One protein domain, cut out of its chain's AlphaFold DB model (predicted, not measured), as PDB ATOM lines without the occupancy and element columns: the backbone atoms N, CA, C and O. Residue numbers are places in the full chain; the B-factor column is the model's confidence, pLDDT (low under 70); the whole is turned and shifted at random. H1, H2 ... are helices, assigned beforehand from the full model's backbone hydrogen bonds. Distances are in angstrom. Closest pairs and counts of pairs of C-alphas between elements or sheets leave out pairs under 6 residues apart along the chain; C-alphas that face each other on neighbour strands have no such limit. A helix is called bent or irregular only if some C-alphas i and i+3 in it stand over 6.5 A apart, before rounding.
ATOM      1  N   VAL A   2     143.377 252.970 356.237       87.56
ATOM      2  CA  VAL A   2     143.717 253.497 354.892       87.56
ATOM      3  C   VAL A   2     143.895 252.404 353.825       87.56
ATOM      4  O   VAL A   2     143.356 252.535 352.734       87.56
ATOM      5  N   LEU A   3     144.564 251.291 354.151       86.00
ATOM      6  CA  LEU A   3     144.725 250.153 353.228       86.00
ATOM      7  C   LEU A   3     143.389 249.531 352.795       86.00
ATOM      8  O   LEU A   3     143.232 249.142 351.643       86.00
ATOM      9  N   ILE A   4     142.420 249.470 353.714       86.94
ATOM     10  CA  ILE A   4     141.083 248.931 353.436       86.94
ATOM     11  C   ILE A   4     140.355 249.871 352.473       86.94
ATOM     12  O   ILE A   4     139.790 249.413 351.489       86.94
ATOM     13  N   LEU A   5     140.425 251.185 352.711       87.75
ATOM     14  CA  LEU A   5     139.830 252.196 351.833       87.75
ATOM     15  C   LEU A   5     140.447 252.183 350.430       87.75
ATOM     16  O   LEU A   5     139.712 252.232 349.447       87.75
ATOM     17  N   ALA A   6     141.773 252.057 350.327       86.25
ATOM     18  CA  ALA A   6     142.459 251.948 349.044       86.25
ATOM     19  C   ALA A   6     142.064 250.665 348.293       86.25
ATOM     20  O   ALA A   6     141.784 250.714 347.098       86.25
ATOM     21  N   TYR A   7     141.966 249.529 348.994       85.88
ATOM     22  CA  TYR A   7     141.516 248.269 348.398       85.88
ATOM     23  C   TYR A   7     140.059 248.335 347.925       85.88
ATOM     24  O   TYR A   7     139.750 247.873 346.827       85.88
ATOM     25  N   VAL A   8     139.172 248.948 348.717       87.50
ATOM     26  CA  VAL A   8     137.778 249.194 348.325       87.50
ATOM     27  C   VAL A   8     137.735 250.081 347.084       87.50
ATOM     28  O   VAL A   8     137.108 249.695 346.106       87.50
ATOM     29  N   GLY A   9     138.461 251.204 347.067       83.38
ATOM     30  CA  GLY A   9     138.541 252.096 345.906       83.38
ATOM     31  C   GLY A   9     139.008 251.384 344.634       83.38
ATOM     32  O   GLY A   9     138.379 251.538 343.588       83.38
ATOM     33  N   TYR A  10     140.044 250.544 344.742       85.25
ATOM     34  CA  TYR A  10     140.557 249.728 343.640       85.25
ATOM     35  C   TYR A  10     139.553 248.673 343.159       85.25
ATOM     36  O   TYR A  10     139.380 248.470 341.960       85.25
ATOM     37  N   LYS A  11     138.864 247.983 344.073       85.38
ATOM     38  CA  LYS A  11     137.863 246.989 343.680       85.38
ATOM     39  C   LYS A  11     136.646 247.639 343.049       85.38
ATOM     40  O   LYS A  11     136.191 247.162 342.015       85.38
ATOM     41  N   THR A  12     136.142 248.733 343.611       86.31
ATOM     42  CA  THR A  12     134.979 249.424 343.052       86.31
ATOM     43  C   THR A  12     135.276 249.964 341.652       86.31
ATOM     44  O   THR A  12     134.396 249.877 340.800       86.31
ATOM     45  N   SER A  13     136.499 250.432 341.362       83.38
ATOM     46  CA  SER A  13     136.839 250.958 340.027       83.38
ATOM     47  C   SER A  13     136.809 249.905 338.920       83.38
ATOM     48  O   SER A  13     136.660 250.260 337.757       83.38
ATOM     49  N   GLN A  14     136.916 248.615 339.260       79.88
ATOM     50  CA  GLN A  14     136.783 247.522 338.290       79.88
ATOM     51  C   GLN A  14     135.325 247.219 337.916       79.88
ATOM     52  O   GLN A  14     135.086 246.607 336.880       79.88
ATOM     53  N   PHE A  15     134.357 247.636 338.739       79.50
ATOM     54  CA  PHE A  15     132.932 247.371 338.509       79.50
ATOM     55  C   PHE A  15     132.162 248.602 338.030       79.50
ATOM     56  O   PHE A  15     131.275 248.480 337.191       79.50
ATOM     57  N   LEU A  16     132.453 249.779 338.586       82.94
ATOM     58  CA  LEU A  16     131.645 250.979 338.382       82.94
ATOM     59  C   LEU A  16     132.534 252.209 338.518       82.94
ATOM     60  O   LEU A  16     133.169 252.361 339.552       82.94
ATOM     61  N   TRP A  17     132.578 253.095 337.525       78.62
ATOM     62  CA  TRP A  17     133.334 254.343 337.648       78.62
ATOM     63  C   TRP A  17     132.460 255.434 338.271       78.62
ATOM     64  O   TRP A  17     131.459 255.845 337.684       78.62
ATOM     65  N   LEU A  18     132.812 255.886 339.475       82.06
ATOM     66  CA  LEU A  18     132.038 256.903 340.194       82.06
ATOM     67  C   LEU A  18     132.372 258.327 339.706       82.06
ATOM     68  O   LEU A  18     133.520 258.599 339.341       82.06
ATOM     69  N   PRO A  19     131.407 259.270 339.749       75.50
ATOM     70  CA  PRO A  19     131.678 260.673 339.451       75.50
ATOM     71  C   PRO A  19     132.696 261.258 340.445       75.50
ATOM     72  O   PRO A  19     132.865 260.756 341.558       75.50
ATOM     73  N   PHE A  20     133.382 262.328 340.034       74.56
ATOM     74  CA  PHE A  20     134.442 263.008 340.801       74.56
ATOM     75  C   PHE A  20     135.712 262.182 341.077       74.56
ATOM     76  O   PHE A  20     136.529 262.587 341.901       74.56
ATOM     77  N   SER A  21     135.913 261.040 340.405       81.94
ATOM     78  CA  SER A  21     137.120 260.204 340.550       81.94
ATOM     79  C   SER A  21     137.428 259.810 342.005       81.94
ATOM     80  O   SER A  21     138.588 259.631 342.383       81.94
ATOM     81  N   ILE A  22     136.381 259.631 342.823       85.19
ATOM     82  CA  ILE A  22     136.486 259.277 344.253       85.19
ATOM     83  C   ILE A  22     137.346 258.022 344.449       85.19
ATOM     84  O   ILE A  22     138.089 257.911 345.416       85.19
ATOM     85  N   GLN A  23     137.291 257.086 343.507       88.06
ATOM     86  CA  GLN A  23     138.052 255.840 343.566       88.06
ATOM     87  C   GLN A  23     139.559 256.070 343.478       88.06
ATOM     88  O   GLN A  23     140.302 255.545 344.305       88.06
ATOM     89  N   SER A  24     139.996 256.911 342.538       86.69
ATOM     90  CA  SER A  24     141.398 257.324 342.433       86.69
ATOM     91  C   SER A  24     141.836 258.077 343.687       86.69
ATOM     92  O   SER A  24     142.908 257.802 344.229       86.69
ATOM     93  N   ALA A  25     140.970 258.940 344.230       86.88
ATOM     94  CA  ALA A  25     141.234 259.623 345.491       86.88
ATOM     95  C   ALA A  25     141.445 258.624 346.648       86.88
ATOM     96  O   ALA A  25     142.436 258.730 347.371       86.88
ATOM     97  N   LEU A  26     140.591 257.603 346.783       88.38
ATOM     98  CA  LEU A  26     140.719 256.561 347.811       88.38
ATOM     99  C   LEU A  26     142.012 255.750 347.675       88.38
ATOM    100  O   LEU A  26     142.665 255.465 348.676       88.38
ATOM    101  N   VAL A  27     142.407 255.400 346.451       88.38
ATOM    102  CA  VAL A  27     143.677 254.707 346.190       88.38
ATOM    103  C   VAL A  27     144.869 255.618 346.503       88.38
ATOM    104  O   VAL A  27     145.834 255.177 347.126       88.38
ATOM    105  N   SER A  28     144.793 256.907 346.166       89.44
ATOM    106  CA  SER A  28     145.852 257.882 346.459       89.44
ATOM    107  C   SER A  28     146.088 258.089 347.959       89.44
ATOM    108  O   SER A  28     147.222 258.349 348.363       89.44
ATOM    109  N   LEU A  29     145.066 257.892 348.810       90.88
ATOM    110  CA  LEU A  29     145.208 257.979 350.272       90.88
ATOM    111  C   LEU A  29     146.287 257.036 350.806       90.88
ATOM    112  O   LEU A  29     146.945 257.368 351.789       90.88
ATOM    113  N   PHE A  30     146.500 255.885 350.161       90.56
ATOM    114  CA  PHE A  30     147.601 254.995 350.511       90.56
ATOM    115  C   PHE A  30     148.959 255.693 350.354       90.56
ATOM    116  O   PHE A  30     149.746 255.718 351.299       90.56
ATOM    117  N   PHE A  31     149.206 256.327 349.205       90.19
ATOM    118  CA  PHE A  31     150.439 257.074 348.951       90.19
ATOM    119  C   PHE A  31     150.586 258.269 349.902       90.19
ATOM    120  O   PHE A  31     151.679 258.504 350.420       90.19
ATOM    121  N   PHE A  32     149.491 258.974 350.206       90.56
ATOM    122  CA  PHE A  32     149.497 260.050 351.201       90.56
ATOM    123  C   PHE A  32     149.845 259.554 352.604       90.56
ATOM    124  O   PHE A  32     150.635 260.195 353.290       90.56
ATOM    125  N   ALA A  33     149.295 258.416 353.036       91.12
ATOM    126  CA  ALA A  33     149.600 257.842 354.344       91.12
ATOM    127  C   ALA A  33     151.069 257.417 354.445       91.12
ATOM    128  O   ALA A  33     151.718 257.695 355.452       91.12
ATOM    129  N   VAL A  34     151.615 256.813 353.386       90.56
ATOM    130  CA  VAL A  34     153.046 256.504 353.312       90.56
ATOM    131  C   VAL A  34     153.861 257.795 353.414       90.56
ATOM    132  O   VAL A  34     154.708 257.909 354.297       90.56
ATOM    133  N   GLY A  35     153.569 258.807 352.592       88.81
ATOM    134  CA  GLY A  35     154.248 260.106 352.638       88.81
ATOM    135  C   GLY A  35     154.153 260.808 354.001       88.81
ATOM    136  O   GLY A  35     155.128 261.403 354.464       88.81
ATOM    137  N   TYR A  36     153.012 260.687 354.682       90.19
ATOM    138  CA  TYR A  36     152.813 261.200 356.036       90.19
ATOM    139  C   TYR A  36     153.749 260.520 357.040       90.19
ATOM    140  O   TYR A  36     154.403 261.211 357.818       90.19
ATOM    141  N   GLU A  37     153.891 259.195 356.985       88.44
ATOM    142  CA  GLU A  37     154.843 258.462 357.828       88.44
ATOM    143  C   GLU A  37     156.302 258.816 357.504       88.44
ATOM    144  O   GLU A  37     157.122 258.951 358.417       88.44
ATOM    145  N   TYR A  38     156.637 259.053 356.230       87.75
ATOM    146  CA  TYR A  38     157.962 259.554 355.841       87.75
ATOM    147  C   TYR A  38     158.275 260.909 356.478       87.75
ATOM    148  O   TYR A  38     159.384 261.106 356.985       87.75
ATOM    149  N   ARG A  39     157.302 261.827 356.473       86.62
ATOM    150  CA  ARG A  39     157.431 263.153 357.084       86.62
ATOM    151  C   ARG A  39     157.498 263.066 358.605       86.62
ATOM    152  O   ARG A  39     158.399 263.644 359.200       86.62
ATOM    153  N   ARG A  40     156.585 262.320 359.231       88.25
ATOM    154  CA  ARG A  40     156.483 262.169 360.691       88.25
ATOM    155  C   ARG A  40     157.761 261.611 361.313       88.25
ATOM    156  O   ARG A  40     158.164 262.045 362.383       88.25
ATOM    157  N   ASN A  41     158.401 260.662 360.636       86.50
ATOM    158  CA  ASN A  41     159.615 260.008 361.120       86.50
ATOM    159  C   ASN A  41     160.908 260.683 360.614       86.50
ATOM    160  O   ASN A  41     161.990 260.102 360.755       86.50
ATOM    161  N   HIS A  42     160.804 261.866 359.986       83.12
ATOM    162  CA  HIS A  42     161.913 262.619 359.380       83.12
ATOM    163  C   HIS A  42     162.824 261.747 358.489       83.12
ATOM    164  O   HIS A  42     164.041 261.929 358.416       83.12
ATOM    165  N   LEU A  43     162.251 260.756 357.790       80.00
ATOM    166  CA  LEU A  43     163.010 259.774 356.995       80.00
ATOM    167  C   LEU A  43     163.694 260.406 355.777       80.00
ATOM    168  O   LEU A  43     164.677 259.870 355.261       80.00
ATOM    169  N   LEU A  44     163.180 261.549 355.323       78.69
ATOM    170  CA  LEU A  44     163.785 262.360 354.272       78.69
ATOM    171  C   LEU A  44     165.022 263.123 354.762       78.69
ATOM    172  O   LEU A  44     165.879 263.443 353.954       78.69
ATOM    173  N   GLU A  45     165.177 263.372 356.060       78.69
ATOM    174  CA  GLU A  45     166.334 264.098 356.608       78.69
ATOM    175  C   GLU A  45     167.466 263.150 357.022       78.69
ATOM    176  O   GLU A  45     168.641 263.526 357.023       78.69
ATOM    177  N   LYS A  46     167.142 261.881 357.304       81.62
ATOM    178  CA  LYS A  46     168.142 260.858 357.635       81.62
ATOM    179  C   LYS A  46     169.146 260.698 356.498       81.62
ATOM    180  O   LYS A  46     168.764 260.506 355.344       81.62
ATOM    181  N   LYS A  47     170.442 260.743 356.811       75.69
ATOM    182  CA  LYS A  47     171.500 260.472 355.831       75.69
ATOM    183  C   LYS A  47     171.465 258.991 355.466       75.69
ATOM    184  O   LYS A  47     171.720 258.135 356.308       75.69
ATOM    185  N   ILE A  48     171.128 258.701 354.215       82.44
ATOM    186  CA  ILE A  48     171.192 257.355 353.646       82.44
ATOM    187  C   ILE A  48     172.503 257.242 352.868       82.44
ATOM    188  O   ILE A  48     172.927 258.201 352.224       82.44
ATOM    189  N   SER A  49     173.156 256.080 352.943       84.88
ATOM    190  CA  SER A  49     174.353 255.803 352.144       84.88
ATOM    191  C   SER A  49     174.053 255.940 350.648       84.88
ATOM    192  O   SER A  49     173.000 255.506 350.179       84.88
ATOM    193  N   VAL A  50     175.003 256.487 349.885       85.56
ATOM    194  CA  VAL A  50     174.903 256.633 348.421       85.56
ATOM    195  C   VAL A  50     174.599 255.292 347.748       85.56
ATOM    196  O   VAL A  50     173.835 255.244 346.789       85.56
ATOM    197  N   TRP A  51     175.113 254.189 348.305       87.75
ATOM    198  CA  TRP A  51     174.834 252.842 347.811       87.75
ATOM    199  C   TRP A  51     173.341 252.490 347.871       87.75
ATOM    200  O   TRP A  51     172.771 252.032 346.885       87.75
ATOM    201  N   TRP A  52     172.675 252.791 348.988       87.88
ATOM    202  CA  TRP A  52     171.235 252.561 349.148       87.88
ATOM    203  C   TRP A  52     170.396 253.452 348.231       87.88
ATOM    204  O   TRP A  52     169.385 253.000 347.703       87.88
ATOM    205  N   ILE A  53     170.825 254.694 347.993       87.44
ATOM    206  CA  ILE A  53     170.177 255.570 347.004       87.44
ATOM    207  C   ILE A  53     170.295 254.955 345.605       87.44
ATOM    208  O   ILE A  53     169.305 254.920 344.878       87.44
ATOM    209  N   GLY A  54     171.465 254.409 345.259       89.31
ATOM    210  CA  GLY A  54     171.680 253.673 344.015       89.31
ATOM    211  C   GLY A  54     170.744 252.471 343.875       89.31
ATOM    212  O   GLY A  54     170.140 252.298 342.824       89.31
ATOM    213  N   VAL A  55     170.540 251.692 344.942       90.69
ATOM    214  CA  VAL A  55     169.584 250.569 344.941       90.69
ATOM    215  C   VAL A  55     168.152 251.053 344.691       90.69
ATOM    216  O   VAL A  55     167.473 250.508 343.825       90.69
ATOM    217  N   ILE A  56     167.697 252.095 345.396       90.19
ATOM    218  CA  ILE A  56     166.344 252.657 345.218       90.19
ATOM    219  C   ILE A  56     166.166 253.181 343.783       90.19
ATOM    220  O   ILE A  56     165.118 252.969 343.176       90.19
ATOM    221  N   PHE A  57     167.197 253.821 343.226       91.75
ATOM    222  CA  PHE A  57     167.203 254.301 341.845       91.75
ATOM    223  C   PHE A  57     167.125 253.158 340.837       91.75
ATOM    224  O   PHE A  57     166.295 253.203 339.934       91.75
ATOM    225  N   SER A  58     167.904 252.095 341.028       90.38
ATOM    226  CA  SER A  58     167.836 250.902 340.183       90.38
ATOM    227  C   SER A  58     166.455 250.251 340.222       90.38
ATOM    228  O   SER A  58     165.930 249.894 339.172       90.38
ATOM    229  N   VAL A  59     165.824 250.143 341.398       89.50
ATOM    230  CA  VAL A  59     164.454 249.612 341.521       89.50
ATOM    231  C   VAL A  59     163.456 250.491 340.772       89.50
ATOM    232  O   VAL A  59     162.596 249.963 340.072       89.50
ATOM    233  N   TRP A  60     163.585 251.816 340.860       90.88
ATOM    234  CA  TRP A  60     162.730 252.730 340.104       90.88
ATOM    235  C   TRP A  60     162.919 252.588 338.587       90.88
ATOM    236  O   TRP A  60     161.930 252.507 337.864       90.88
ATOM    237  N   VAL A  61     164.159 252.482 338.100       89.12
ATOM    238  CA  VAL A  61     164.451 252.272 336.671       89.12
ATOM    239  C   VAL A  61     163.925 250.920 336.191       89.12
ATOM    240  O   VAL A  61     163.309 250.847 335.133       89.12
ATOM    241  N   LEU A  62     164.105 249.852 336.969       87.94
ATOM    242  CA  LEU A  62     163.541 248.539 336.650       87.94
ATOM    243  C   LEU A  62     162.013 248.589 336.608       87.94
ATOM    244  O   LEU A  62     161.408 248.057 335.681       87.94
ATOM    245  N   ALA A  63     161.386 249.268 337.567       86.88
ATOM    246  CA  ALA A  63     159.948 249.483 337.551       86.88
ATOM    247  C   ALA A  63     159.500 250.320 336.353       86.88
ATOM    248  O   ALA A  63     158.463 250.037 335.781       86.88
ATOM    249  N   PHE A  64     160.284 251.293 335.902       84.81
ATOM    250  CA  PHE A  64     159.974 252.039 334.687       84.81
ATOM    251  C   PHE A  64     160.066 251.164 333.423       84.81
ATOM    252  O   PHE A  64     159.179 251.226 332.576       84.81
ATOM    253  N   LEU A  65     161.097 250.318 333.314       84.75
ATOM    254  CA  LEU A  65     161.332 249.465 332.142       84.75
ATOM    255  C   LEU A  65     160.349 248.292 332.033       84.75
ATOM    256  O   LEU A  65     159.904 247.971 330.935       84.75
ATOM    257  N   TYR A  66     160.017 247.652 333.156       78.69
ATOM    258  CA  TYR A  66     159.176 246.450 333.190       78.69
ATOM    259  C   TYR A  66     157.746 246.716 333.692       78.69
ATOM    260  O   TYR A  66     156.845 245.928 333.415       78.69
ATOM    261  N   GLY A  67     157.528 247.816 334.422       69.19
ATOM    262  CA  GLY A  67     156.310 248.105 335.190       69.19
ATOM    263  C   GLY A  67     155.737 249.517 335.039       69.19
ATOM    264  O   GLY A  67     155.018 250.010 335.902       69.19
ATOM    265  N   GLY A  68     156.030 250.206 333.936       64.81
ATOM    266  CA  GLY A  68     155.606 251.593 333.692       64.81
ATOM    267  C   GLY A  68     154.099 251.810 333.476       64.81
ATOM    268  O   GLY A  68     153.717 252.793 332.851       64.81
ATOM    269  N   GLN A  69     153.235 250.907 333.944       71.12
ATOM    270  CA  GLN A  69     151.788 250.923 333.706       71.12
ATOM    271  C   GLN A  69     150.973 251.371 334.927       71.12
ATOM    272  O   GLN A  69     149.778 251.085 335.017       71.12
ATOM    273  N   LEU A  70     151.588 252.097 335.863       78.50
ATOM    274  CA  LEU A  70     150.847 252.699 336.965       78.50
ATOM    275  C   LEU A  70     150.045 253.899 336.461       78.50
ATOM    276  O   LEU A  70     150.599 254.968 336.212       78.50
ATOM    277  N   ASN A  71     148.725 253.750 336.378       78.50
ATOM    278  CA  ASN A  71     147.819 254.866 336.150       78.50
ATOM    279  C   ASN A  71     146.889 255.034 337.351       78.50
ATOM    280  O   ASN A  71     145.822 254.425 337.448       78.50
ATOM    281  N   LEU A  72     147.312 255.910 338.262       83.25
ATOM    282  CA  LEU A  72     146.615 256.206 339.510       83.25
ATOM    283  C   LEU A  72     145.230 256.820 339.256       83.25
ATOM    284  O   LEU A  72     144.297 256.544 340.009       83.25
ATOM    285  N   VAL A  73     145.074 257.597 338.176       76.50
ATOM    286  CA  VAL A  73     143.792 258.218 337.794       76.50
ATOM    287  C   VAL A  73     142.776 257.160 337.390       76.50
ATOM    288  O   VAL A  73     141.621 257.270 337.779       76.50
ATOM    289  N   SER A  74     143.211 256.123 336.671       75.94
ATOM    290  CA  SER A  74     142.366 255.003 336.238       75.94
ATOM    291  C   SER A  74     142.344 253.831 337.229       75.94
ATOM    292  O   SER A  74     141.784 252.785 336.911       75.94
ATOM    293  N   CYS A  75     142.964 253.977 338.409       78.81
ATOM    294  CA  CYS A  75     143.180 252.889 339.373       78.81
ATOM    295  C   CYS A  75     143.772 251.620 338.728       78.81
ATOM    296  O   CYS A  75     143.454 250.502 339.133       78.81
ATOM    297  N   TYR A  76     144.609 251.791 337.705       79.81
ATOM    298  CA  TYR A  76     145.168 250.697 336.923       79.81
ATOM    299  C   TYR A  76     146.611 250.430 337.347       79.81
ATOM    300  O   TYR A  76     147.446 251.337 337.363       79.81
ATOM    301  N   PHE A  77     146.881 249.172 337.690       79.88
ATOM    302  CA  PHE A  77     148.188 248.677 338.111       79.88
ATOM    303  C   PHE A  77     148.530 247.458 337.255       79.88
ATOM    304  O   PHE A  77     148.124 246.344 337.590       79.88
ATOM    305  N   GLY A  78     149.226 247.674 336.138       71.75
ATOM    306  CA  GLY A  78     149.520 246.627 335.153       71.75
ATOM    307  C   GLY A  78     150.257 245.429 335.755       71.75
ATOM    308  O   GLY A  78     149.855 244.290 335.532       71.75
ATOM    309  N   ASN A  79     151.257 245.673 336.610       76.88
ATOM    310  CA  ASN A  79     151.993 244.617 337.326       76.88
ATOM    311  C   ASN A  79     151.721 244.616 338.838       76.88
ATOM    312  O   ASN A  79     152.512 244.102 339.637       76.88
ATOM    313  N   GLY A  80     150.595 245.202 339.256       81.62
ATOM    314  CA  GLY A  80     150.137 245.195 340.642       81.62
ATOM    315  C   GLY A  80     151.125 245.851 341.613       81.62
ATOM    316  O   GLY A  80     151.361 247.056 341.567       81.62
ATOM    317  N   LEU A  81     151.679 245.056 342.535       81.06
ATOM    318  CA  LEU A  81     152.545 245.545 343.616       81.06
ATOM    319  C   LEU A  81     153.889 246.093 343.121       81.06
ATOM    320  O   LEU A  81     154.444 246.985 343.759       81.06
ATOM    321  N   PHE A  82     154.409 245.578 342.004       83.69
ATOM    322  CA  PHE A  82     155.696 246.017 341.466       83.69
ATOM    323  C   PHE A  82     155.655 247.494 341.052       83.69
ATOM    324  O   PHE A  82     156.543 248.268 341.411       83.69
ATOM    325  N   ASP A  83     154.558 247.904 340.419       84.31
ATOM    326  CA  ASP A  83     154.306 249.282 340.001       84.31
ATOM    327  C   ASP A  83     154.191 250.225 341.215       84.31
ATOM    328  O   ASP A  83     154.707 251.343 341.202       84.31
ATOM    329  N   ILE A  84     153.572 249.757 342.307       86.38
ATOM    330  CA  ILE A  84     153.440 250.520 343.559       86.38
ATOM    331  C   ILE A  84     154.810 250.736 344.212       86.38
ATOM    332  O   ILE A  84     155.128 251.858 344.609       86.38
ATOM    333  N   ILE A  85     155.634 249.686 344.309       88.56
ATOM    334  CA  ILE A  85     156.994 249.787 344.864       88.56
ATOM    335  C   ILE A  85     157.834 250.736 344.006       88.56
ATOM    336  O   ILE A  85     158.472 251.644 344.540       88.56
ATOM    337  N   GLY A  86     157.771 250.584 342.683       88.56
ATOM    338  CA  GLY A  86     158.423 251.474 341.730       88.56
ATOM    339  C   GLY A  86     158.038 252.937 341.918       88.56
ATOM    340  O   GLY A  86     158.914 253.800 341.996       88.56
ATOM    341  N   ALA A  87     156.743 253.224 342.059       89.12
ATOM    342  CA  ALA A  87     156.247 254.577 342.288       89.12
ATOM    343  C   ALA A  87     156.675 255.152 343.642       89.12
ATOM    344  O   ALA A  87     157.001 256.338 343.712       89.12
ATOM    345  N   LEU A  88     156.736 254.347 344.707       91.19
ATOM    346  CA  LEU A  88     157.252 254.788 346.007       91.19
ATOM    347  C   LEU A  88     158.750 255.112 345.939       91.19
ATOM    348  O   LEU A  88     159.170 256.169 346.413       91.19
ATOM    349  N   CYS A  89     159.549 254.248 345.305       90.44
ATOM    350  CA  CYS A  89     160.977 254.480 345.083       90.44
ATOM    351  C   CYS A  89     161.221 255.737 344.235       90.44
ATOM    352  O   CYS A  89     162.020 256.592 344.622       90.44
ATOM    353  N   GLY A  90     160.491 255.890 343.128       89.94
ATOM    354  CA  GLY A  90     160.557 257.073 342.271       89.94
ATOM    355  C   GLY A  90     160.174 258.346 343.017       89.94
ATOM    356  O   GLY A  90     160.922 259.321 342.999       89.94
ATOM    357  N   SER A  91     159.067 258.316 343.765       91.56
ATOM    358  CA  SER A  91     158.625 259.447 344.593       91.56
ATOM    359  C   SER A  91     159.690 259.847 345.615       91.56
ATOM    360  O   SER A  91     159.973 261.031 345.776       91.56
ATOM    361  N   TYR A  92     160.339 258.879 346.268       90.38
ATOM    362  CA  TYR A  92     161.419 259.150 347.217       90.38
ATOM    363  C   TYR A  92     162.608 259.872 346.566       90.38
ATOM    364  O   TYR A  92     163.124 260.845 347.121       90.38
ATOM    365  N   ILE A  93     163.032 259.427 345.381       90.44
ATOM    366  CA  ILE A  93     164.140 260.034 344.626       90.44
ATOM    367  C   ILE A  93     163.770 261.445 344.170       90.44
ATOM    368  O   ILE A  93     164.571 262.363 344.334       90.44
ATOM    369  N   VAL A  94     162.557 261.635 343.651       90.81
ATOM    370  CA  VAL A  94     162.061 262.947 343.215       90.81
ATOM    371  C   VAL A  94     161.995 263.921 344.390       90.81
ATOM    372  O   VAL A  94     162.446 265.057 344.263       90.81
ATOM    373  N   LEU A  95     161.517 263.486 345.561       89.69
ATOM    374  CA  LEU A  95     161.503 264.310 346.775       89.69
ATOM    375  C   LEU A  95     162.919 264.681 347.226       89.69
ATOM    376  O   LEU A  95     163.187 265.840 347.538       89.69
ATOM    377  N   ARG A  96     163.851 263.721 347.215       87.12
ATOM    378  CA  ARG A  96     165.271 263.981 347.493       87.12
ATOM    379  C   ARG A  96     165.845 265.013 346.536       87.12
ATOM    380  O   ARG A  96     166.450 265.976 346.990       87.12
ATOM    381  N   PHE A  97     165.631 264.830 345.240       88.00
ATOM    382  CA  PHE A  97     166.104 265.749 344.213       88.00
ATOM    383  C   PHE A  97     165.495 267.146 344.378       88.00
ATOM    384  O   PHE A  97     166.213 268.137 344.290       88.00
ATOM    385  N   SER A  98     164.212 267.229 344.732       87.31
ATOM    386  CA  SER A  98     163.526 268.495 345.012       87.31
ATOM    387  C   SER A  98     164.174 269.253 346.177       87.31
ATOM    388  O   SER A  98     164.439 270.441 346.045       87.31
ATOM    389  N   MET A  99     164.548 268.566 347.267       85.56
ATOM    390  CA  MET A  99     165.291 269.185 348.383       85.56
ATOM    391  C   MET A  99     166.703 269.653 347.988       85.56
ATOM    392  O   MET A  99     167.261 270.557 348.608       85.56
ATOM    393  N   LEU A 100     167.331 269.032 346.980       85.88
ATOM    394  CA  LEU A 100     168.596 269.531 346.432       85.88
ATOM    395  C   LEU A 100     168.369 270.792 345.590       85.88
ATOM    396  O   LEU A 100     169.143 271.740 345.714       85.88
ATOM    397  N   LEU A 101     167.319 270.803 344.764       85.56
ATOM    398  CA  LEU A 101     166.949 271.939 343.917       85.56
ATOM    399  C   LEU A 101     166.494 273.159 344.719       85.56
ATOM    400  O   LEU A 101     166.741 274.281 344.290       85.56
ATOM    401  N   GLU A 102     165.901 272.955 345.893       85.75
ATOM    402  CA  GLU A 102     165.494 274.028 346.807       85.75
ATOM    403  C   GLU A 102     166.666 274.952 347.192       85.75
ATOM    404  O   GLU A 102     166.479 276.140 347.438       85.75
ATOM    405  N   LYS A 103     167.907 274.444 347.153       85.31
ATOM    406  CA  LYS A 103     169.123 275.234 347.411       85.31
ATOM    407  C   LYS A 103     169.426 276.265 346.321       85.31
ATOM    408  O   LYS A 103     170.231 277.166 346.546       85.31
TER     409      LYS A 103
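AT A GLANCE: This is residues 2 to 103 of the 182 residues of an uncharacterized protein of bacterium C-53 (UniProt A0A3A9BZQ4). Two pairs of helices follow one another along the longest axis: a helical hairpin of H1 and H2, and a crossed pair of H3 and H4, with H2 and H4 nearing each other where the two pairs meet. The link from H3 to H4 folds into a small two-stranded turn, residues 70 to 77, that reaches toward the H1 and H2 pair. The printed part has 102 residues with four named helices, H1 to H4 in chain order, and no named strand; its class is all helix. It is only just compact, close to loose, with a radius of gyration of the C-alphas of 15.1 A and spans of 45 by 31 by 23 A.

HOW THE PARTS SIT: H1, residues 2 to 15, and H2, residues 19 to 40, form a helical hairpin; they touch, closest at the C-alphas of Ala 6 and Val 27, 4.2 A apart, and run opposite ways at a shallow tilt of 25 degrees. H2 has a kink of 44 degrees near residue 26 and is irregular, with C-alphas 20 and 23 8.5 A apart. H3, residues 50 to 67, touches H4, residues 81 to 101; their closest C-alphas, of Trp 60 and Gly 86, are 4.8 A apart, and they run opposite ways at a steep tilt of 49 degrees. H2 and H4 are close but not clearly touching, 7.8 A between the C-alphas of Phe 31 and Leu 88. H1 is apart from H3 and H4, and H2 is apart from H3. In H3 and H4 every O i to N i+4 pair is within hydrogen-bond range; in H1 it is 8 of 10, in H2 14 of 18.

IN THESE COORDINATES: H1 begins at C-alpha 2, (143.717, 253.497, 354.892), and is 20.5 A long. H2 measures 32.7 A, H3 24.4 A and H4 30.1 A, ending at C-alpha 101, (166.949, 271.939, 343.917).

THE WHOLE: The C-alphas farthest apart, of Phe 15 and Lys 103, are 46.5 A apart. The printed part has no cut. The link H1 to H2 is tight, H2 to H3 short, and H3 to H4, 13 residues, long; within it residues 70 to 71 pair antiparallel with 76 to 77. Residues 46 to 52, of which 50 to 52 belong to H3, stand free. Mean pLDDT of the printed part is 84.9, with residues 67 to 68 under 70.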